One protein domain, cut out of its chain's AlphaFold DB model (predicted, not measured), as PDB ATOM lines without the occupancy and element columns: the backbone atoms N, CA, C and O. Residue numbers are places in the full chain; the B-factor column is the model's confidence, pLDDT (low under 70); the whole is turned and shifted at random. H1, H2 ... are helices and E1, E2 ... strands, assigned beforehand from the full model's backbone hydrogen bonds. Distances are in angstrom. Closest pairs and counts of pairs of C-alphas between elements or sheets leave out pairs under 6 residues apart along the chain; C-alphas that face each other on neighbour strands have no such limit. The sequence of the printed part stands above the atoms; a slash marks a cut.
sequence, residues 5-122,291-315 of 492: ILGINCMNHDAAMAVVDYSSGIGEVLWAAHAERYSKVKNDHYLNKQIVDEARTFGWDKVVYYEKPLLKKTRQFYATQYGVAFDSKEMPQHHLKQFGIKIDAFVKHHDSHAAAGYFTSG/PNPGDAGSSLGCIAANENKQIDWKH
ATOM      1  N   ILE A   5     -23.856 -25.339 -45.329       98.62
ATOM      2  CA  ILE A   5     -22.438 -25.587 -45.103       98.62
ATOM      3  C   ILE A   5     -22.188 -27.082 -45.197       98.62
ATOM      4  O   ILE A   5     -22.879 -27.877 -44.557       98.62
ATOM      5  N   LEU A   6     -21.190 -27.445 -45.995       98.81
ATOM      6  CA  LEU A   6     -20.659 -28.792 -46.078       98.81
ATOM      7  C   LEU A   6     -19.487 -28.931 -45.105       98.81
ATOM      8  O   LEU A   6     -18.499 -28.205 -45.198       98.81
ATOM      9  N   GLY A   7     -19.579 -29.891 -44.200       98.75
ATOM     10  CA  GLY A   7     -18.505 -30.283 -43.302       98.75
ATOM     11  C   GLY A   7     -17.870 -31.592 -43.743       98.75
ATOM     12  O   GLY A   7     -18.572 -32.520 -44.154       98.75
ATOM     13  N   ILE A   8     -16.541 -31.667 -43.680       98.56
ATOM     14  CA  ILE A   8     -15.770 -32.810 -44.178       98.56
ATOM     15  C   ILE A   8     -14.775 -33.305 -43.125       98.56
ATOM     16  O   ILE A   8     -13.951 -32.535 -42.624       98.56
ATOM     17  N   ASN A   9     -14.819 -34.617 -42.875       96.69
ATOM     18  CA  ASN A   9     -13.783 -35.411 -42.215       96.69
ATOM     19  C   ASN A   9     -13.243 -36.449 -43.216       96.69
ATOM     20  O   ASN A   9     -14.020 -37.262 -43.710       96.69
ATOM     21  N   CYS A  10     -11.950 -36.446 -43.547       96.12
ATOM     22  CA  CYS A  10     -11.321 -37.499 -44.361       96.12
ATOM     23  C   CYS A  10      -9.790 -37.489 -44.206       96.12
ATOM     24  O   CYS A  10      -9.255 -36.728 -43.402       96.12
ATOM     25  N   MET A  11      -9.079 -38.337 -44.961       90.50
ATOM     26  CA  MET A  11      -7.609 -38.483 -44.928       90.50
ATOM     27  C   MET A  11      -7.052 -38.976 -43.578       90.50
ATOM     28  O   MET A  11      -5.868 -38.821 -43.287       90.50
ATOM     29  N   ASN A  12      -7.920 -39.541 -42.745       83.12
ATOM     30  CA  ASN A  12      -7.660 -40.165 -41.448       83.12
ATOM     31  C   ASN A  12      -8.618 -41.361 -41.337       83.12
ATOM     32  O   ASN A  12      -9.056 -41.871 -42.358       83.12
ATOM     33  N   HIS A  13      -8.972 -41.815 -40.141       81.88
ATOM     34  CA  HIS A  13      -9.918 -42.907 -39.956       81.88
ATOM     35  C   HIS A  13     -11.385 -42.445 -40.131       81.88
ATOM     36  O   HIS A  13     -11.751 -41.350 -39.705       81.88
ATOM     37  N   ASP A  14     -12.230 -43.302 -40.719       88.31
ATOM     38  CA  ASP A  14     -13.696 -43.142 -40.788       88.31
ATOM     39  C   ASP A  14     -14.172 -41.825 -41.439       88.31
ATOM     40  O   ASP A  14     -14.832 -40.983 -40.820       88.31
ATOM     41  N   ALA A  15     -13.820 -41.635 -42.714       97.56
ATOM     42  CA  ALA A  15     -14.195 -40.453 -43.479       97.56
ATOM     43  C   ALA A  15     -15.720 -40.259 -43.527       97.56
ATOM     44  O   ALA A  15     -16.487 -41.207 -43.689       97.56
ATOM     45  N   ALA A  16     -16.168 -39.011 -43.422       98.38
ATOM     46  CA  ALA A  16     -17.573 -38.643 -43.346       98.38
ATOM     47  C   ALA A  16     -17.831 -37.234 -43.891       98.38
ATOM     48  O   ALA A  16     -16.938 -36.382 -43.961       98.38
ATOM     49  N   MET A  17     -19.086 -36.985 -44.253       98.62
ATOM     50  CA  MET A  17     -19.566 -35.685 -44.716       98.62
ATOM     51  C   MET A  17     -20.891 -35.348 -44.035       98.62
ATOM     52  O   MET A  17     -21.684 -36.247 -43.756       98.62
ATOM     53  N   ALA A  18     -21.140 -34.057 -43.816       98.75
ATOM     54  CA  ALA A  18     -22.405 -33.545 -43.296       98.75
ATOM     55  C   ALA A  18     -22.801 -32.241 -43.995       98.75
ATOM     56  O   ALA A  18     -21.939 -31.430 -44.320       98.75
ATOM     57  N   VAL A  19     -24.098 -32.023 -44.204       98.75
ATOM     58  CA  VAL A  19     -24.669 -30.782 -44.740       98.75
ATOM     59  C   VAL A  19     -25.659 -30.222 -43.727       98.75
ATOM     60  O   VAL A  19     -26.615 -30.901 -43.346       98.75
ATOM     61  N   VAL A  20     -25.433 -28.977 -43.306       98.62
ATOM     62  CA  VAL A  20     -26.279 -28.268 -42.334       98.62
ATOM     63  C   VAL A  20     -26.771 -26.957 -42.938       98.62
ATOM     64  O   VAL A  20     -25.987 -26.217 -43.535       98.62
ATOM     65  N   ASP A  21     -28.061 -26.673 -42.777       98.06
ATOM     66  CA  ASP A  21     -28.707 -25.428 -43.190       98.06
ATOM     67  C   ASP A  21     -28.914 -24.517 -41.976       98.06
ATOM     68  O   ASP A  21     -29.602 -24.877 -41.026       98.06
ATOM     69  N   TYR A  22     -28.314 -23.331 -41.996       96.69
ATOM     70  CA  TYR A  22     -28.445 -22.324 -40.939       96.69
ATOM     71  C   TYR A  22     -29.329 -21.142 -41.352       96.69
ATOM     72  O   TYR A  22     -29.290 -20.084 -40.716       96.69
ATOM     73  N   SER A  23     -30.125 -21.275 -42.415       94.75
ATOM     74  CA  SER A  23     -30.955 -20.173 -42.922       94.75
ATOM     75  C   SER A  23     -31.965 -19.649 -41.890       94.75
ATOM     76  O   SER A  23     -32.352 -18.485 -41.963       94.75
ATOM     77  N   SER A  24     -32.368 -20.474 -40.916       92.38
ATOM     78  CA  SER A  24     -33.262 -20.111 -39.804       92.38
ATOM     79  C   SER A  24     -32.538 -19.527 -38.579       92.38
ATOM     80  O   SER A  24     -33.184 -19.114 -37.620       92.38
ATOM     81  N   GLY A  25     -31.200 -19.497 -38.585       91.06
ATOM     82  CA  GLY A  25     -30.359 -19.091 -37.454       91.06
ATOM     83  C   GLY A  25     -29.917 -20.242 -36.540       91.06
ATOM     84  O   GLY A  25     -28.865 -20.125 -35.911       91.06
ATOM     85  N   ILE A  26     -30.648 -21.360 -36.526       93.19
ATOM     86  CA  ILE A  26     -30.261 -22.629 -35.890       93.19
ATOM     87  C   ILE A  26     -29.923 -23.659 -36.975       93.19
ATOM     88  O   ILE A  26     -30.513 -23.634 -38.052       93.19
ATOM     89  N   GLY A  27     -28.943 -24.528 -36.729       96.62
ATOM     90  CA  GLY A  27     -28.489 -25.494 -37.727       96.62
ATOM     91  C   GLY A  27     -29.447 -26.672 -37.871       96.62
ATOM     92  O   GLY A  27     -29.552 -27.485 -36.957       96.62
ATOM     93  N   GLU A  28     -30.099 -26.806 -39.022       97.81
ATOM     94  CA  GLU A  28     -30.856 -27.997 -39.404       97.81
ATOM     95  C   GLU A  28     -29.940 -28.979 -40.142       97.81
ATOM     96  O   GLU A  28     -29.379 -28.658 -41.193       97.81
ATOM     97  N   VAL A  29     -29.778 -30.195 -39.613       98.31
ATOM     98  CA  VAL A  29     -28.960 -31.219 -40.277       98.31
ATOM     99  C   VAL A  29     -29.744 -31.831 -41.431       98.31
ATOM    100  O   VAL A  29     -30.621 -32.671 -41.231       98.31
ATOM    101  N   LEU A  30     -29.404 -31.438 -42.656       98.25
ATOM    102  CA  LEU A  30     -30.059 -31.962 -43.849       98.25
ATOM    103  C   LEU A  30     -29.619 -33.396 -44.132       98.25
ATOM    104  O   LEU A  30     -30.449 -34.221 -44.517       98.25
ATOM    105  N   TRP A  31     -28.333 -33.697 -43.933       98.62
ATOM    106  CA  TRP A  31     -27.737 -35.002 -44.220       98.62
ATOM    107  C   TRP A  31     -26.373 -35.179 -43.551       98.62
ATOM    108  O   TRP A  31     -25.623 -34.216 -43.414       98.62
ATOM    109  N   ALA A  32     -26.043 -36.408 -43.156       98.56
ATOM    110  CA  ALA A  32     -24.709 -36.789 -42.701       98.56
ATOM    111  C   ALA A  32     -24.483 -38.289 -42.905       98.56
ATOM    112  O   ALA A  32     -25.356 -39.097 -42.582       98.56
ATOM    113  N   ALA A  33     -23.317 -38.680 -43.418       98.31
ATOM    114  CA  ALA A  33     -23.024 -40.085 -43.682       98.31
ATOM    115  C   ALA A  33     -21.527 -40.415 -43.617       98.31
ATOM    116  O   ALA A  33     -20.668 -39.555 -43.803       98.31
ATOM    117  N   HIS A  34     -21.231 -41.696 -43.385       98.19
ATOM    118  CA  HIS A  34     -19.876 -42.249 -43.420       98.19
ATOM    119  C   HIS A  34     -19.536 -42.741 -44.830       98.19
ATOM    120  O   HIS A  34     -20.335 -43.449 -45.445       98.19
ATOM    121  N   ALA A  35     -18.331 -42.452 -45.317       98.19
ATOM    122  CA  ALA A  35     -17.839 -42.877 -46.626       98.19
ATOM    123  C   ALA A  35     -17.798 -44.403 -46.769       98.19
ATOM    124  O   ALA A  35     -18.146 -44.915 -47.836       98.19
ATOM    125  N   GLU A  36     -17.485 -45.124 -45.683       97.50
ATOM    126  CA  GLU A  36     -17.446 -46.591 -45.663       97.50
ATOM    127  C   GLU A  36     -18.773 -47.231 -46.101       97.50
ATOM    128  O   GLU A  36     -18.782 -48.288 -46.731       97.50
ATOM    129  N   ARG A  37     -19.913 -46.583 -45.824       97.69
ATOM    130  CA  ARG A  37     -21.243 -47.070 -46.231       97.69
ATOM    131  C   ARG A  37     -21.392 -47.084 -47.754       97.69
ATOM    132  O   ARG A  37     -22.109 -47.920 -48.287       97.69
ATOM    133  N   TYR A  38     -20.686 -46.209 -48.460       98.12
ATOM    134  CA  TYR A  38     -20.746 -46.090 -49.915       98.12
ATOM    135  C   TYR A  38     -19.648 -46.913 -50.590       98.12
ATOM    136  O   TYR A  38     -19.938 -47.725 -51.464       98.12
ATOM    137  N   SER A  39     -18.397 -46.784 -50.136       97.06
ATOM    138  CA  SER A  39     -17.262 -47.505 -50.729       97.06
ATOM    139  C   SER A  39     -17.258 -48.999 -50.427       97.06
ATOM    140  O   SER A  39     -16.591 -49.764 -51.120       97.06
ATOM    141  N   LYS A  40     -17.984 -49.415 -49.382       95.88
ATOM    142  CA  LYS A  40     -17.970 -50.775 -48.823       95.88
ATOM    143  C   LYS A  40     -16.599 -51.180 -48.257       95.88
ATOM    144  O   LYS A  40     -16.390 -52.349 -47.935       95.88
ATOM    145  N   VAL A  41     -15.694 -50.216 -48.070       95.38
ATOM    146  CA  VAL A  41     -14.405 -50.394 -47.394       95.38
ATOM    147  C   VAL A  41     -14.588 -50.019 -45.930       95.38
ATOM    148  O   VAL A  41     -14.910 -48.878 -45.613       95.38
ATOM    149  N   LYS A  42     -14.436 -50.987 -45.022       93.31
ATOM    150  CA  LYS A  42     -14.558 -50.739 -43.580       93.31
ATOM    151  C   LYS A  42     -13.502 -49.735 -43.135       93.31
ATOM    152  O   LYS A  42     -12.331 -49.901 -43.455       93.31
ATOM    153  N   ASN A  43     -13.954 -48.737 -42.384       92.19
ATOM    154  CA  ASN A  43     -13.174 -47.628 -41.871       92.19
ATOM    155  C   ASN A  43     -12.494 -46.815 -42.978       92.19
ATOM    156  O   ASN A  43     -11.369 -46.377 -42.796       92.19
ATOM    157  N   ASP A  44     -13.149 -46.640 -44.132       95.56
ATOM    158  CA  ASP A  44     -12.558 -45.938 -45.274       95.56
ATOM    159  C   ASP A  44     -11.996 -44.565 -44.883       95.56
ATOM    160  O   ASP A  44     -12.690 -43.735 -44.289       95.56
ATOM    161  N   HIS A  45     -10.734 -44.330 -45.234       95.38
ATOM    162  CA  HIS A  45     -10.048 -43.072 -44.963       95.38
ATOM    163  C   HIS A  45     -10.417 -41.981 -45.965       95.38
ATOM    164  O   HIS A  45     -10.215 -40.788 -45.713       95.38
ATOM    165  N   TYR A  46     -10.939 -42.377 -47.124       97.19
ATOM    166  CA  TYR A  46     -11.140 -41.496 -48.254       97.19
ATOM    167  C   TYR A  46     -12.622 -41.345 -48.575       97.19
ATOM    168  O   TYR A  46     -13.429 -42.268 -48.501       97.19
ATOM    169  N   LEU A  47     -12.990 -40.136 -48.990       97.88
ATOM    170  CA  LEU A  47     -14.262 -39.927 -49.677       97.88
ATOM    171  C   LEU A  47     -14.230 -40.596 -51.053       97.88
ATOM    172  O   LEU A  47     -13.199 -40.606 -51.723       97.88
ATOM    173  N   ASN A  48     -15.388 -41.067 -51.498       97.75
ATOM    174  CA  ASN A  48     -15.594 -41.617 -52.833       97.75
ATOM    175  C   ASN A  48     -16.681 -40.825 -53.575       97.75
ATOM    176  O   ASN A  48     -17.397 -40.010 -52.994       97.75
ATOM    177  N   LYS A  49     -16.818 -41.076 -54.879       98.12
ATOM    178  CA  LYS A  49     -17.755 -40.335 -55.730       98.12
ATOM    179  C   LYS A  49     -19.215 -40.442 -55.261       98.12
ATOM    180  O   LYS A  49     -19.918 -39.444 -55.313       98.12
ATOM    181  N   GLN A  50     -19.662 -41.603 -54.778       98.25
ATOM    182  CA  GLN A  50     -21.076 -41.825 -54.443       98.25
ATOM    183  C   GLN A  50     -21.533 -40.974 -53.252       98.25
ATOM    184  O   GLN A  50     -22.562 -40.310 -53.344       98.25
ATOM    185  N   ILE A  51     -20.747 -40.935 -52.169       98.38
ATOM    186  CA  ILE A  51     -21.069 -40.091 -51.005       98.38
ATOM    187  C   ILE A  51     -21.044 -38.598 -51.364       98.38
ATOM    188  O   ILE A  51     -21.884 -37.831 -50.897       98.38
ATOM    189  N   VAL A  52     -20.111 -38.186 -52.228       98.62
ATOM    190  CA  VAL A  52     -20.021 -36.801 -52.705       98.62
ATOM    191  C   VAL A  52     -21.222 -36.435 -53.576       98.62
ATOM    192  O   VAL A  52     -21.787 -35.356 -53.415       98.62
ATOM    193  N   ASP A  53     -21.617 -37.316 -54.495       98.50
ATOM    194  CA  ASP A  53     -22.763 -37.095 -55.376       98.50
ATOM    195  C   ASP A  53     -24.070 -37.015 -54.576       98.50
ATOM    196  O   ASP A  53     -24.893 -36.145 -54.859       98.50
ATOM    197  N   GLU A  54     -24.236 -37.826 -53.525       98.44
ATOM    198  CA  GLU A  54     -25.385 -37.704 -52.622       98.44
ATOM    199  C   GLU A  54     -25.369 -36.381 -51.847       98.44
ATOM    200  O   GLU A  54     -26.380 -35.676 -51.824       98.44
ATOM    201  N   ALA A  55     -24.217 -35.979 -51.297       98.44
ATOM    202  CA  ALA A  55     -24.080 -34.688 -50.623       98.44
ATOM    203  C   ALA A  55     -24.475 -33.515 -51.544       98.44
ATOM    204  O   ALA A  55     -25.120 -32.560 -51.101       98.44
ATOM    205  N   ARG A  56     -24.127 -33.577 -52.841       98.38
ATOM    206  CA  ARG A  56     -24.442 -32.522 -53.829       98.38
ATOM    207  C   ARG A  56     -25.936 -32.301 -54.014       98.38
ATOM    208  O   ARG A  56     -26.327 -31.180 -54.328       98.38
ATOM    209  N   THR A  57     -26.767 -33.316 -53.787       98.12
ATOM    210  CA  THR A  57     -28.228 -33.178 -53.900       98.12
ATOM    211  C   THR A  57     -28.816 -32.208 -52.869       98.12
ATOM    212  O   THR A  57     -29.873 -31.627 -53.107       98.12
ATOM    213  N   PHE A  58     -28.112 -31.972 -51.756       97.56
ATOM    214  CA  PHE A  58     -28.512 -31.012 -50.726       97.56
ATOM    215  C   PHE A  58     -27.987 -29.596 -51.010       97.56
ATOM    216  O   PHE A  58     -28.624 -28.615 -50.616       97.56
ATOM    217  N   GLY A  59     -26.872 -29.482 -51.735       96.69
ATOM    218  CA  GLY A  59     -26.208 -28.219 -52.057       96.69
ATOM    219  C   GLY A  59     -25.551 -27.543 -50.846       96.69
ATOM    220  O   GLY A  59     -25.962 -27.726 -49.702       96.69
ATOM    221  N   TRP A  60     -24.519 -26.744 -51.105       97.69
ATOM    222  CA  TRP A  60     -23.813 -25.962 -50.089       97.69
ATOM    223  C   TRP A  60     -23.210 -24.696 -50.698       97.69
ATOM    224  O   TRP A  60     -22.882 -24.660 -51.883       97.69
ATOM    225  N   ASP A  61     -23.029 -23.687 -49.856       96.94
ATOM    226  CA  ASP A  61     -22.434 -22.392 -50.196       96.94
ATOM    227  C   ASP A  61     -20.990 -22.277 -49.676       96.94
ATOM    228  O   ASP A  61     -20.224 -21.428 -50.125       96.94
ATOM    229  N   LYS A  62     -20.623 -23.130 -48.709       97.88
ATOM    230  CA  LYS A  62     -19.345 -23.095 -47.992       97.88
ATOM    231  C   LYS A  62     -18.903 -24.492 -47.577       97.88
ATOM    232  O   LYS A  62     -19.737 -25.317 -47.206       97.88
ATOM    233  N   VAL A  63     -17.595 -24.732 -47.574       98.69
ATOM    234  CA  VAL A  63     -16.976 -25.991 -47.148       98.69
ATOM    235  C   VAL A  63     -16.043 -25.765 -45.963       98.69
ATOM    236  O   VAL A  63     -15.109 -24.962 -46.029       98.69
ATOM    237  N   VAL A  64     -16.254 -26.521 -44.890       98.69
ATOM    238  CA  VAL A  64     -15.429 -26.495 -43.680       98.69
ATOM    239  C   VAL A  64     -14.758 -27.850 -43.485       98.69
ATOM    240  O   VAL A  64     -15.389 -28.900 -43.590       98.69
ATOM    241  N   TYR A  65     -13.460 -27.818 -43.200       98.56
ATOM    242  CA  TYR A  65     -12.651 -29.000 -42.937       98.56
ATOM    243  C   TYR A  65     -12.259 -29.069 -41.458       98.56
ATOM    244  O   TYR A  65     -11.898 -28.060 -40.847       98.56
ATOM    245  N   TYR A  66     -12.346 -30.264 -40.882       96.50
ATOM    246  CA  TYR A  66     -12.299 -30.491 -39.436       96.50
ATOM    247  C   TYR A  66     -10.926 -30.376 -38.746       96.50
ATOM    248  O   TYR A  66     -10.874 -30.250 -37.528       96.50
ATOM    249  N   GLU A  67      -9.826 -30.406 -39.498       95.44
ATOM    250  CA  GLU A  67      -8.458 -30.447 -38.962       95.44
ATOM    251  C   GLU A  67      -7.568 -29.394 -39.637       95.44
ATOM    252  O   GLU A  67      -7.734 -29.097 -40.821       95.44
ATOM    253  N   LYS A  68      -6.557 -28.864 -38.935       96.75
ATOM    254  CA  LYS A  68      -5.523 -28.007 -39.545       96.75
ATOM    255  C   LYS A  68      -4.338 -28.838 -40.072       96.75
ATOM    256  O   LYS A  68      -3.442 -29.179 -39.294       96.75
ATOM    257  N   PRO A  69      -4.225 -29.084 -41.395       94.44
ATOM    258  CA  PRO A  69      -3.274 -30.060 -41.941       94.44
ATOM    259  C   PRO A  69      -1.803 -29.699 -41.695       94.44
ATOM    260  O   PRO A  69      -0.979 -30.580 -41.457       94.44
ATOM    261  N   LEU A  70      -1.453 -28.408 -41.684       94.88
ATOM    262  CA  LEU A  70      -0.080 -27.985 -41.390       94.88
ATOM    263  C   LEU A  70       0.308 -28.251 -39.929       94.88
ATOM    264  O   LEU A  70       1.437 -28.657 -39.670       94.88
ATOM    265  N   LEU A  71      -0.620 -28.087 -38.977       95.50
ATOM    266  CA  LEU A  71      -0.364 -28.407 -37.566       95.50
ATOM    267  C   LEU A  71      -0.247 -29.918 -37.348       95.50
ATOM    268  O   LEU A  71       0.625 -30.362 -36.607       95.50
ATOM    269  N   LYS A  72      -1.062 -30.720 -38.038       94.50
ATOM    270  CA  LYS A  72      -0.918 -32.181 -38.046       94.50
ATOM    271  C   LYS A  72       0.456 -32.612 -38.561       94.50
ATOM    272  O   LYS A  72       1.102 -33.465 -37.953       94.50
ATOM    273  N   LYS A  73       0.935 -32.005 -39.654       94.31
ATOM    274  CA  LYS A  73       2.251 -32.313 -40.233       94.31
ATOM    275  C   LYS A  73       3.402 -32.025 -39.266       94.31
ATOM    276  O   LYS A  73       4.347 -32.811 -39.221       94.31
ATOM    277  N   THR A  74       3.319 -30.980 -38.434       96.06
ATOM    278  CA  THR A  74       4.355 -30.739 -37.408       96.06
ATOM    279  C   THR A  74       4.388 -31.844 -36.350       96.06
ATOM    280  O   THR A  74       5.472 -32.280 -35.959       96.06
ATOM    281  N   ARG A  75       3.230 -32.382 -35.946       95.00
ATOM    282  CA  ARG A  75       3.173 -33.561 -35.068       95.00
ATOM    283  C   ARG A  75       3.694 -34.817 -35.752       95.00
ATOM    284  O   ARG A  75       4.426 -35.575 -35.124       95.00
ATOM    285  N   GLN A  76       3.329 -35.063 -37.008       93.44
ATOM    286  CA  GLN A  76       3.828 -36.214 -37.771       93.44
ATOM    287  C   GLN A  76       5.358 -36.183 -37.882       93.44
ATOM    288  O   GLN A  76       6.009 -37.205 -37.665       93.44
ATOM    289  N   PHE A  77       5.941 -35.005 -38.123       93.50
ATOM    290  CA  PHE A  77       7.389 -34.808 -38.098       93.50
ATOM    291  C   PHE A  77       7.987 -35.165 -36.728       93.50
ATOM    292  O   PHE A  77       8.918 -35.969 -36.655       93.50
ATOM    293  N   TYR A  78       7.412 -34.647 -35.635       92.69
ATOM    294  CA  TYR A  78       7.830 -34.989 -34.269       92.69
ATOM    295  C   TYR A  78       7.699 -36.493 -33.967       92.69
ATOM    296  O   TYR A  78       8.549 -37.078 -33.301       92.69
ATOM    297  N   ALA A  79       6.670 -37.150 -34.505       90.00
ATOM    298  CA  ALA A  79       6.436 -38.585 -34.369       90.00
ATOM    299  C   ALA A  79       7.325 -39.450 -35.286       90.00
ATOM    300  O   ALA A  79       7.103 -40.658 -35.377       90.00
ATOM    301  N   THR A  80       8.337 -38.878 -35.955       91.50
ATOM    302  CA  THR A  80       9.241 -39.555 -36.911       91.50
ATOM    303  C   THR A  80       8.538 -40.118 -38.154       91.50
ATOM    304  O   THR A  80       9.060 -40.998 -38.834       91.50
ATOM    305  N   GLN A  81       7.352 -39.604 -38.487       88.62
ATOM    306  CA  GLN A  81       6.568 -40.000 -39.661       88.62
ATOM    307  C   GLN A  81       6.944 -39.134 -40.880       88.62
ATOM    308  O   GLN A  81       6.087 -38.513 -41.507       88.62
ATOM    309  N   TYR A  82       8.242 -39.050 -41.204       90.31
ATOM    310  CA  TYR A  82       8.771 -38.093 -42.190       90.31
ATOM    311  C   TYR A  82       8.151 -38.231 -43.586       90.31
ATOM    312  O   TYR A  82       7.890 -37.216 -44.224       90.31
ATOM    313  N   GLY A  83       7.861 -39.460 -44.032       90.19
ATOM    314  CA  GLY A  83       7.241 -39.707 -45.338       90.19
ATOM    315  C   GLY A  83       5.920 -38.951 -45.504       90.19
ATOM    316  O   GLY A  83       5.787 -38.132 -46.405       90.19
ATOM    317  N   VAL A  84       4.983 -39.138 -44.572       87.19
ATOM    318  CA  VAL A  84       3.682 -38.443 -44.604       87.19
ATOM    319  C   VAL A  84       3.790 -36.962 -44.226       87.19
ATOM    320  O   VAL A  84       3.041 -36.128 -44.738       87.19
ATOM    321  N   ALA A  85       4.746 -36.595 -43.365       88.94
ATOM    322  CA  ALA A  85       4.944 -35.205 -42.963       88.94
ATOM    323  C   ALA A  85       5.354 -34.325 -44.157       88.94
ATOM    324  O   ALA A  85       4.805 -33.234 -44.330       88.94
ATOM    325  N   PHE A  86       6.246 -34.818 -45.020       89.94
ATOM    326  CA  PHE A  86       6.743 -34.073 -46.179       89.94
ATOM    327  C   PHE A  86       5.957 -34.307 -47.475       89.94
ATOM    328  O   PHE A  86       6.084 -33.506 -48.401       89.94
ATOM    329  N   ASP A  87       5.110 -35.337 -47.559       90.69
ATOM    330  CA  ASP A  87       4.327 -35.580 -48.770       90.69
ATOM    331  C   ASP A  87       3.189 -34.557 -48.932       90.69
ATOM    332  O   ASP A  87       2.263 -34.464 -48.123       90.69
ATOM    333  N   SER A  88       3.246 -33.774 -50.007       87.06
ATOM    334  CA  SER A  88       2.195 -32.821 -50.384       87.06
ATOM    335  C   SER A  88       0.857 -33.483 -50.746       87.06
ATOM    336  O   SER A  88      -0.181 -32.825 -50.661       87.06
ATOM    337  N   LYS A  89       0.851 -34.774 -51.107       89.19
ATOM    338  CA  LYS A  89      -0.367 -35.547 -51.402       89.19
ATOM    339  C   LYS A  89      -1.202 -35.837 -50.155       89.19
ATOM    340  O   LYS A  89      -2.407 -36.023 -50.270       89.19
ATOM    341  N   GLU A  90      -0.593 -35.759 -48.973       90.38
ATOM    342  CA  GLU A  90      -1.266 -35.884 -47.671       90.38
ATOM    343  C   GLU A  90      -2.056 -34.621 -47.275       90.38
ATOM    344  O   GLU A  90      -2.597 -34.521 -46.174       90.38
ATOM    345  N   MET A  91      -2.121 -33.617 -48.155       94.06
ATOM    346  CA  MET A  91      -2.966 -32.444 -47.965       94.06
ATOM    347  C   MET A  91      -4.401 -32.742 -48.424       94.06
ATOM    348  O   MET A  91      -4.592 -33.229 -49.542       94.06
ATOM    349  N   PRO A  92      -5.438 -32.378 -47.645       94.94
ATOM    350  CA  PRO A  92      -6.825 -32.697 -47.993       94.94
ATOM    351  C   PRO A  92      -7.279 -32.078 -49.319       94.94
ATOM    352  O   PRO A  92      -8.107 -32.649 -50.025       94.94
ATOM    353  N   GLN A  93      -6.691 -30.946 -49.716       95.69
ATOM    354  CA  GLN A  93      -6.945 -30.311 -51.008       95.69
ATOM    355  C   GLN A  93      -6.612 -31.236 -52.186       95.69
ATOM    356  O   GLN A  93      -7.277 -31.152 -53.216       95.69
ATOM    357  N   HIS A  94      -5.607 -32.110 -52.057       95.50
ATOM    358  CA  HIS A  94      -5.242 -33.039 -53.124       95.50
ATOM    359  C   HIS A  94      -6.363 -34.052 -53.367       95.50
ATOM    360  O   HIS A  94      -6.834 -34.195 -54.495       95.50
ATOM    361  N   HIS A  95      -6.846 -34.680 -52.292       96.25
ATOM    362  CA  HIS A  95      -7.962 -35.620 -52.350       96.25
ATOM    363  C   HIS A  95      -9.250 -34.952 -52.831       96.25
ATOM    364  O   HIS A  95      -9.921 -35.475 -53.712       96.25
ATOM    365  N   LEU A  96      -9.586 -33.768 -52.317       97.62
ATOM    366  CA  LEU A  96     -10.841 -33.086 -52.653       97.62
ATOM    367  C   LEU A  96     -10.876 -32.492 -54.069       97.62
ATOM    368  O   LEU A  96     -11.959 -32.336 -54.642       97.62
ATOM    369  N   LYS A  97      -9.711 -32.224 -54.678       96.88
ATOM    370  CA  LYS A  97      -9.614 -31.707 -56.051       96.88
ATOM    371  C   LYS A  97     -10.286 -32.629 -57.071       96.88
ATOM    372  O   LYS A  97     -10.912 -32.129 -57.999       96.88
ATOM    373  N   GLN A  98     -10.216 -33.950 -56.883       96.81
ATOM    374  CA  GLN A  98     -10.850 -34.917 -57.793       96.81
ATOM    375  C   GLN A  98     -12.385 -34.801 -57.817       96.81
ATOM    376  O   GLN A  98     -13.033 -35.216 -58.773       96.81
ATOM    377  N   PHE A  99     -12.965 -34.198 -56.776       98.00
ATOM    378  CA  PHE A  99     -14.392 -33.931 -56.656       98.00
ATOM    379  C   PHE A  99     -14.753 -32.474 -56.971       98.00
ATOM    380  O   PHE A  99     -15.908 -32.087 -56.817       98.00
ATOM    381  N   GLY A 100     -13.792 -31.637 -57.374       97.69
ATOM    382  CA  GLY A 100     -14.026 -30.204 -57.573       97.69
ATOM    383  C   GLY A 100     -14.452 -29.471 -56.294       97.69
ATOM    384  O   GLY A 100     -15.132 -28.454 -56.378       97.69
ATOM    385  N   ILE A 101     -14.092 -29.990 -55.114       98.44
ATOM    386  CA  ILE A 101     -14.422 -29.381 -53.822       98.44
ATOM    387  C   ILE A 101     -13.246 -28.512 -53.371       98.44
ATOM    388  O   ILE A 101     -12.113 -28.986 -53.254       98.44
ATOM    389  N   LYS A 102     -13.524 -27.239 -53.085       98.00
ATOM    390  CA  LYS A 102     -12.578 -26.295 -52.483       98.00
ATOM    391  C   LYS A 102     -12.935 -26.105 -51.010       98.00
ATOM    392  O   LYS A 102     -14.105 -25.951 -50.696       98.00
ATOM    393  N   ILE A 103     -11.935 -26.129 -50.129       98.44
ATOM    394  CA  ILE A 103     -12.112 -25.851 -48.696       98.44
ATOM    395  C   ILE A 103     -12.081 -24.336 -48.476       98.44
ATOM    396  O   ILE A 103     -11.129 -23.685 -48.913       98.44
ATOM    397  N   ASP A 104     -13.069 -23.801 -47.758       98.38
ATOM    398  CA  ASP A 104     -13.154 -22.376 -47.414       98.38
ATOM    399  C   ASP A 104     -12.629 -22.080 -46.003       98.38
ATOM    400  O   ASP A 104     -12.097 -20.998 -45.759       98.38
ATOM    401  N   ALA A 105     -12.745 -23.031 -45.071       98.31
ATOM    402  CA  ALA A 105     -12.267 -22.870 -43.700       98.31
ATOM    403  C   ALA A 105     -11.728 -24.170 -43.087       98.31
ATOM    404  O   ALA A 105     -12.165 -25.270 -43.425       98.31
ATOM    405  N   PHE A 106     -10.804 -24.019 -42.136       98.31
ATOM    406  CA  PHE A 106     -10.249 -25.102 -41.325       98.31
ATOM    407  C   PHE A 106     -10.490 -24.816 -39.844       98.31
ATOM    408  O   PHE A 106     -10.125 -23.739 -39.356       98.31
ATOM    409  N   VAL A 107     -11.007 -25.798 -39.114       97.75
ATOM    410  CA  VAL A 107     -11.078 -25.768 -37.645       97.75
ATOM    411  C   VAL A 107     -10.054 -26.731 -37.045       97.75
ATOM    412  O   VAL A 107      -9.367 -27.435 -37.782       97.75
ATOM    413  N   LYS A 108      -9.882 -26.709 -35.719       97.50
ATOM    414  CA  LYS A 108      -9.036 -27.699 -35.041       97.50
ATOM    415  C   LYS A 108      -9.831 -28.974 -34.759       97.50
ATOM    416  O   LYS A 108     -10.994 -28.874 -34.370       97.50
ATOM    417  N   HIS A 109      -9.173 -30.129 -34.804       97.38
ATOM    418  CA  HIS A 109      -9.787 -31.453 -34.599       97.38
ATOM    419  C   HIS A 109     -10.523 -31.585 -33.260       97.38
ATOM    420  O   HIS A 109     -11.665 -32.024 -33.170       97.38
ATOM    421  N   HIS A 110      -9.890 -31.156 -32.168       97.75
ATOM    422  CA  HIS A 110     -10.551 -31.192 -30.859       97.75
ATOM    423  C   HIS A 110     -11.684 -30.164 -30.735       97.75
ATOM    424  O   HIS A 110     -12.617 -30.376 -29.963       97.75
ATOM    425  N   ASP A 111     -11.615 -29.056 -31.478       97.94
ATOM    426  CA  ASP A 111     -12.683 -28.055 -31.477       97.94
ATOM    427  C   ASP A 111     -13.896 -28.571 -32.265       97.94
ATOM    428  O   ASP A 111     -15.022 -28.338 -31.834       97.94
ATOM    429  N   SER A 112     -13.698 -29.345 -33.344       97.94
ATOM    430  CA  SER A 112     -14.803 -30.021 -34.032       97.94
ATOM    431  C   SER A 112     -15.464 -31.074 -33.147       97.94
ATOM    432  O   SER A 112     -16.688 -31.086 -33.059       97.94
ATOM    433  N   HIS A 113     -14.701 -31.897 -32.421       98.31
ATOM    434  CA  HIS A 113     -15.272 -32.838 -31.445       98.31
ATOM    435  C   HIS A 113     -16.083 -32.131 -30.354       98.31
ATOM    436  O   HIS A 113     -17.230 -32.496 -30.083       98.31
ATOM    437  N   ALA A 114     -15.504 -31.096 -29.739       98.38
ATOM    438  CA  ALA A 114     -16.166 -30.319 -28.697       98.38
ATOM    439  C   ALA A 114     -17.456 -29.661 -29.211       98.38
ATOM    440  O   ALA A 114     -18.482 -29.708 -28.535       98.38
ATOM    441  N   ALA A 115     -17.421 -29.096 -30.419       98.31
ATOM    442  CA  ALA A 115     -18.568 -28.467 -31.060       98.31
ATOM    443  C   ALA A 115     -19.653 -29.474 -31.461       98.31
ATOM    444  O   ALA A 115     -20.828 -29.202 -31.218       98.31
ATOM    445  N   ALA A 116     -19.280 -30.640 -32.005       97.94
ATOM    446  CA  ALA A 116     -20.221 -31.714 -32.326       97.94
ATOM    447  C   ALA A 116     -21.015 -32.125 -31.088       97.94
ATOM    448  O   ALA A 116     -22.232 -32.238 -31.159       97.94
ATOM    449  N   GLY A 117     -20.345 -32.303 -29.946       97.88
ATOM    450  CA  GLY A 117     -21.011 -32.610 -28.685       97.88
ATOM    451  C   GLY A 117     -21.832 -31.436 -28.145       97.88
ATOM    452  O   GLY A 117     -23.020 -31.584 -27.876       97.88
ATOM    453  N   TYR A 118     -21.224 -30.260 -27.977       98.31
ATOM    454  CA  TYR A 118     -21.849 -29.159 -27.241       98.31
ATOM    455  C   TYR A 118     -23.031 -28.549 -27.983       98.31
ATOM    456  O   TYR A 118     -24.119 -28.444 -27.417       98.31
ATOM    457  N   PHE A 119     -22.854 -28.219 -29.260       98.06
ATOM    458  CA  PHE A 119     -23.894 -27.554 -30.037       98.06
ATOM    459  C   PHE A 119     -25.042 -28.487 -30.441       98.06
ATOM    460  O   PHE A 119     -26.046 -27.989 -30.934       98.06
ATOM    461  N   THR A 120     -24.934 -29.802 -30.206       97.38
ATOM    462  CA  THR A 120     -26.047 -30.764 -30.360       97.38
ATOM    463  C   THR A 120     -26.699 -31.157 -29.036       97.38
ATOM    464  O   THR A 120     -27.752 -31.785 -29.044       97.38
ATOM    465  N   SER A 121     -26.103 -30.800 -27.894       96.81
ATOM    466  CA  SER A 121     -26.561 -31.252 -26.572       96.81
ATOM    467  C   SER A 121     -27.870 -30.615 -26.103       96.81
ATOM    468  O   SER A 121     -28.540 -31.145 -25.220       96.81
ATOM    469  N   GLY A 122     -28.200 -29.430 -26.628       94.38
ATOM    470  CA  GLY A 122     -29.270 -28.586 -26.096       94.38
ATOM    471  C   GLY A 122     -28.970 -27.991 -24.711       94.38
ATOM    472  O   GLY A 122     -29.821 -27.300 -24.147       94.38
ATOM    473  N   PRO A 291     -24.427 -39.735 -30.711       96.00
ATOM    474  CA  PRO A 291     -24.291 -41.118 -31.202       96.00
ATOM    475  C   PRO A 291     -23.017 -41.402 -32.010       96.00
ATOM    476  O   PRO A 291     -22.583 -42.552 -32.093       96.00
ATOM    477  N   ASN A 292     -22.398 -40.365 -32.576       96.44
ATOM    478  CA  ASN A 292     -21.122 -40.455 -33.270       96.44
ATOM    479  C   ASN A 292     -20.094 -39.481 -32.666       96.44
ATOM    480  O   ASN A 292     -19.843 -38.429 -33.250       96.44
ATOM    481  N   PRO A 293     -19.529 -39.772 -31.479       96.88
ATOM    482  CA  PRO A 293     -18.610 -38.860 -30.804       96.88
ATOM    483  C   PRO A 293     -17.170 -38.959 -31.343       96.88
ATOM    484  O   PRO A 293     -16.318 -38.197 -30.900       96.88
ATOM    485  N   GLY A 294     -16.892 -39.904 -32.252       94.75
ATOM    486  CA  GLY A 294     -15.597 -40.088 -32.912       94.75
ATOM    487  C   GLY A 294     -15.428 -39.232 -34.173       94.75
ATOM    488  O   GLY A 294     -16.224 -38.336 -34.448       94.75
ATOM    489  N   ASP A 295     -14.363 -39.491 -34.935       95.50
ATOM    490  CA  ASP A 295     -13.892 -38.611 -36.021       95.50
ATOM    491  C   ASP A 295     -14.939 -38.326 -37.095       95.50
ATOM    492  O   ASP A 295     -15.086 -37.182 -37.526       95.50
ATOM    493  N   ALA A 296     -15.746 -39.316 -37.479       96.31
ATOM    494  CA  ALA A 296     -16.834 -39.097 -38.424       96.31
ATOM    495  C   ALA A 296     -17.791 -37.983 -37.958       96.31
ATOM    496  O   ALA A 296     -18.200 -37.142 -38.763       96.31
ATOM    497  N   GLY A 297     -18.071 -37.894 -36.653       97.38
ATOM    498  CA  GLY A 297     -18.874 -36.831 -36.044       97.38
ATOM    499  C   GLY A 297     -18.283 -35.429 -36.202       97.38
ATOM    500  O   GLY A 297     -19.026 -34.446 -36.235       97.38
ATOM    501  N   SER A 298     -16.969 -35.314 -36.411       97.44
ATOM    502  CA  SER A 298     -16.315 -34.036 -36.702       97.44
ATOM    503  C   SER A 298     -16.703 -33.448 -38.060       97.44
ATOM    504  O   SER A 298     -16.549 -32.242 -38.247       97.44
ATOM    505  N   SER A 299     -17.287 -34.228 -38.979       98.31
ATOM    506  CA  SER A 299     -17.912 -33.654 -40.183       98.31
ATOM    507  C   SER A 299     -19.066 -32.709 -39.817       98.31
ATOM    508  O   SER A 299     -19.152 -31.617 -40.364       98.31
ATOM    509  N   LEU A 300     -19.877 -33.043 -38.808       97.88
ATOM    510  CA  LEU A 300     -20.882 -32.139 -38.241       97.88
ATOM    511  C   LEU A 300     -20.236 -31.066 -37.352       97.88
ATOM    512  O   LEU A 300     -20.543 -29.878 -37.445       97.88
ATOM    513  N   GLY A 301     -19.308 -31.499 -36.502       97.94
ATOM    514  CA  GLY A 301     -18.642 -30.653 -35.522       97.94
ATOM    515  C   GLY A 301     -17.875 -29.485 -36.117       97.94
ATOM    516  O   GLY A 301     -17.885 -28.395 -35.556       97.94
ATOM    517  N   CYS A 302     -17.237 -29.677 -37.271       98.38
ATOM    518  CA  CYS A 302     -16.459 -28.621 -37.902       98.38
ATOM    519  C   CYS A 302     -17.325 -27.460 -38.388       98.38
ATOM    520  O   CYS A 302     -16.930 -26.303 -38.248       98.38
ATOM    521  N   ILE A 303     -18.536 -27.759 -38.864       98.50
ATOM    522  CA  ILE A 303     -19.526 -26.751 -39.229       98.50
ATOM    523  C   ILE A 303     -19.903 -25.942 -37.984       98.50
ATOM    524  O   ILE A 303     -19.776 -24.717 -37.982       98.50
ATOM    525  N   ALA A 304     -20.308 -26.627 -36.910       97.44
ATOM    526  CA  ALA A 304     -20.734 -25.982 -35.672       97.44
ATOM    527  C   ALA A 304     -19.609 -25.162 -35.018       97.44
ATOM    528  O   ALA A 304     -19.853 -24.058 -34.540       97.44
ATOM    529  N   ALA A 305     -18.369 -25.662 -35.047       97.50
ATOM    530  CA  ALA A 305     -17.188 -24.959 -34.545       97.50
ATOM    531  C   ALA A 305     -16.884 -23.696 -35.357       97.50
ATOM    532  O   ALA A 305     -16.534 -22.664 -34.789       97.50
ATOM    533  N   ASN A 306     -17.014 -23.762 -36.685       97.44
ATOM    534  CA  ASN A 306     -16.766 -22.605 -37.534       97.44
ATOM    535  C   ASN A 306     -17.835 -21.521 -37.341       97.44
ATOM    536  O   ASN A 306     -17.515 -20.333 -37.338       97.44
ATOM    537  N   GLU A 307     -19.099 -21.921 -37.222       95.25
ATOM    538  CA  GLU A 307     -20.212 -20.981 -37.091       95.25
ATOM    539  C   GLU A 307     -20.449 -20.513 -35.650       95.25
ATOM    540  O   GLU A 307     -21.088 -19.481 -35.458       95.25
ATOM    541  N   ASN A 308     -19.934 -21.238 -34.650       93.75
ATOM    542  CA  ASN A 308     -20.229 -21.042 -33.226       93.75
ATOM    543  C   ASN A 308     -21.740 -20.983 -32.943       93.75
ATOM    544  O   ASN A 308     -22.230 -20.115 -32.216       93.75
ATOM    545  N   LYS A 309     -22.493 -21.896 -33.564       91.75
ATOM    546  CA  LYS A 309     -23.958 -21.933 -33.502       91.75
ATOM    547  C   LYS A 309     -24.475 -23.327 -33.193       91.75
ATOM    548  O   LYS A 309     -23.958 -24.324 -33.695       91.75
ATOM    549  N   GLN A 310     -25.573 -23.350 -32.442       94.88
ATOM    550  CA  GLN A 310     -26.348 -24.544 -32.134       94.88
ATOM    551  C   GLN A 310     -26.812 -25.281 -33.397       94.88
ATOM    552  O   GLN A 310     -27.180 -24.668 -34.402       94.88
ATOM    553  N   ILE A 311     -26.851 -26.606 -33.295       96.06
ATOM    554  CA  ILE A 311     -27.526 -27.513 -34.215       96.06
ATOM    555  C   ILE A 311     -28.775 -28.054 -33.515       96.06
ATOM    556  O   ILE A 311     -28.707 -28.523 -32.379       96.06
ATOM    557  N   ASP A 312     -29.915 -28.002 -34.197       95.56
ATOM    558  CA  ASP A 312     -31.163 -28.607 -33.737       95.56
ATOM    559  C   ASP A 312     -31.090 -30.131 -33.915       95.56
ATOM    560  O   ASP A 312     -31.471 -30.692 -34.949       95.56
ATOM    561  N   TRP A 313     -30.490 -30.811 -32.938       96.56
ATOM    562  CA  TRP A 313     -30.311 -32.255 -32.981       96.56
ATOM    563  C   TRP A 313     -31.624 -32.985 -32.687       96.56
ATOM    564  O   TRP A 313     -32.060 -33.072 -31.541       96.56
ATOM    565  N   LYS A 314     -32.225 -33.562 -33.732       95.31
ATOM    566  CA  LYS A 314     -33.484 -34.319 -33.629       95.31
ATOM    567  C   LYS A 314     -33.262 -35.819 -33.468       95.31
ATOM    568  O   LYS A 314     -33.835 -36.435 -32.580       95.31
ATOM    569  N   HIS A 315     -32.438 -36.411 -34.333       96.31
ATOM    570  CA  HIS A 315     -32.230 -37.858 -34.388       96.31
ATOM    571  C   HIS A 315     -30.953 -38.226 -35.172       96.31
ATOM    572  O   HIS A 315     -30.496 -37.438 -36.003       96.31
TER     573      HIS A 315
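This is residues 5 to 122 and 291 to 315 of the 492 residues of an uncharacterized protein of Candidatus Pelagibacter sp. TMED202 (UniProt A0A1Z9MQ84). A twisted four-stranded sheet has H7 slantwise over one face and H2 along the other, while H6 crosses H7 on the side away from the sheet. H3 and H4 form an arm that reaches beyond the sheet and makes the long axis. H1 sits beside H2; the link from H4 to H5 returns from the arm to the sheet, which H5 grazes, and residues 105 to 106, in the long link after H5, pair briefly with E4. The printed part has 143 residues, with four named strands and seven named helices in the order E1 E2 E3 H1 H2 E4 H3 H4 H5 H6 H7; the mixed sheet runs E3 E2 E1 E4, and the class is mixed, helices and strands. The whole is compact, with a radius of gyration of the C-alphas of 14.6 A, yet elongated in outline, spanning 45 by 29 by 26 A.

The sheet holds E1, residues 5 to 9, E2, residues 16 to 21, E3, residues 28 to 34, and E4, residues 62 to 65. E1, E2 and E3 form a meander, each strand the antiparallel neighbour of the one before, and both steps are hairpins. Between E2 and E1, N 7 and O 18 are 2.8 A apart, within hydrogen-bond range; between E3 and E2, N 19 and O 31 are 2.8 A apart. E1 and E4 are parallel at 21 degrees, with N 6 and O 62 2.8 A apart. E3 and E4 are the edge strands, and from one to the other the strands' lines turn by 45 degrees. H7, residues 295 to 307, is on the sheet at a height of 7.2 A, over E2, E1 and, only just, E4 with 3 C-alphas. It runs only just slantwise to the strands, at 32 degrees to E1 on the local plane; its closest C-alphas to E1 are those of Ile 8 and Ser 299, 4.6 A apart. H6, residues 109 to 118, touches H7 about perpendicular at 80 degrees, the closest C-alphas being those of Ala 116 and Gly 301, 3.7 A apart; it only grazes the sheet, with residues 109 to 112. H2, residues 49 to 56, is on the opposite face from H7, at a height of 9.4 A, and runs along the strands, at 1 degrees to E2 on the local plane. H1, residues 36 to 39, only just touches H2, with 3 pairs of C-alphas within 8 A, the closest being those of Tyr 38 and Ile 51, 6.1 A apart. E3, H1, H2 and E4 make a split strand-helix-strand unit, two strands running the same way with helices between them along the chain and E2 and E1 between them in the sheet; its crossover is right-handed. H3, residues 69 to 78, touches H4, residues 82 to 86, at Lys 73 and Ala 85, their closest C-alphas, 4.8 A apart; neither is on the sheet. H5, residues 92 to 97, only grazes the sheet, with residues 92 to 96. Every O i to N i+4 pair is within hydrogen-bond range in H2, H3, H4, H5 and H6, and 6 of 9 are in H7; H1 is too short for such a pair.

E1 begins at C-alpha 5, (-22.438, -25.587, -45.103), and measures 13.4 A from first to last C-alpha; E2 measures 17.3 A and E3 18.4 A. H3 measures 14.4 A and ends at C-alpha 78, (7.830, -34.989, -34.269). H6 measures 14.3 A. H7, the longest helix, measures 18.8 A and ends at C-alpha 307, (-20.212, -20.981, -37.091).

The two C-alphas farthest apart are those of Ser 24 and Thr 80, 46.8 A. Residues 123 to 290 are not printed, and C-alphas 122 and 291 are 14.4 A apart across the cut. The link from H5 to H6 is long, with 11 residues; its residues 105 to 106 pair, parallel, with residues 64 to 65 of E4. The mean pLDDT of the printed part is 96.0, and no printed residue is under 70.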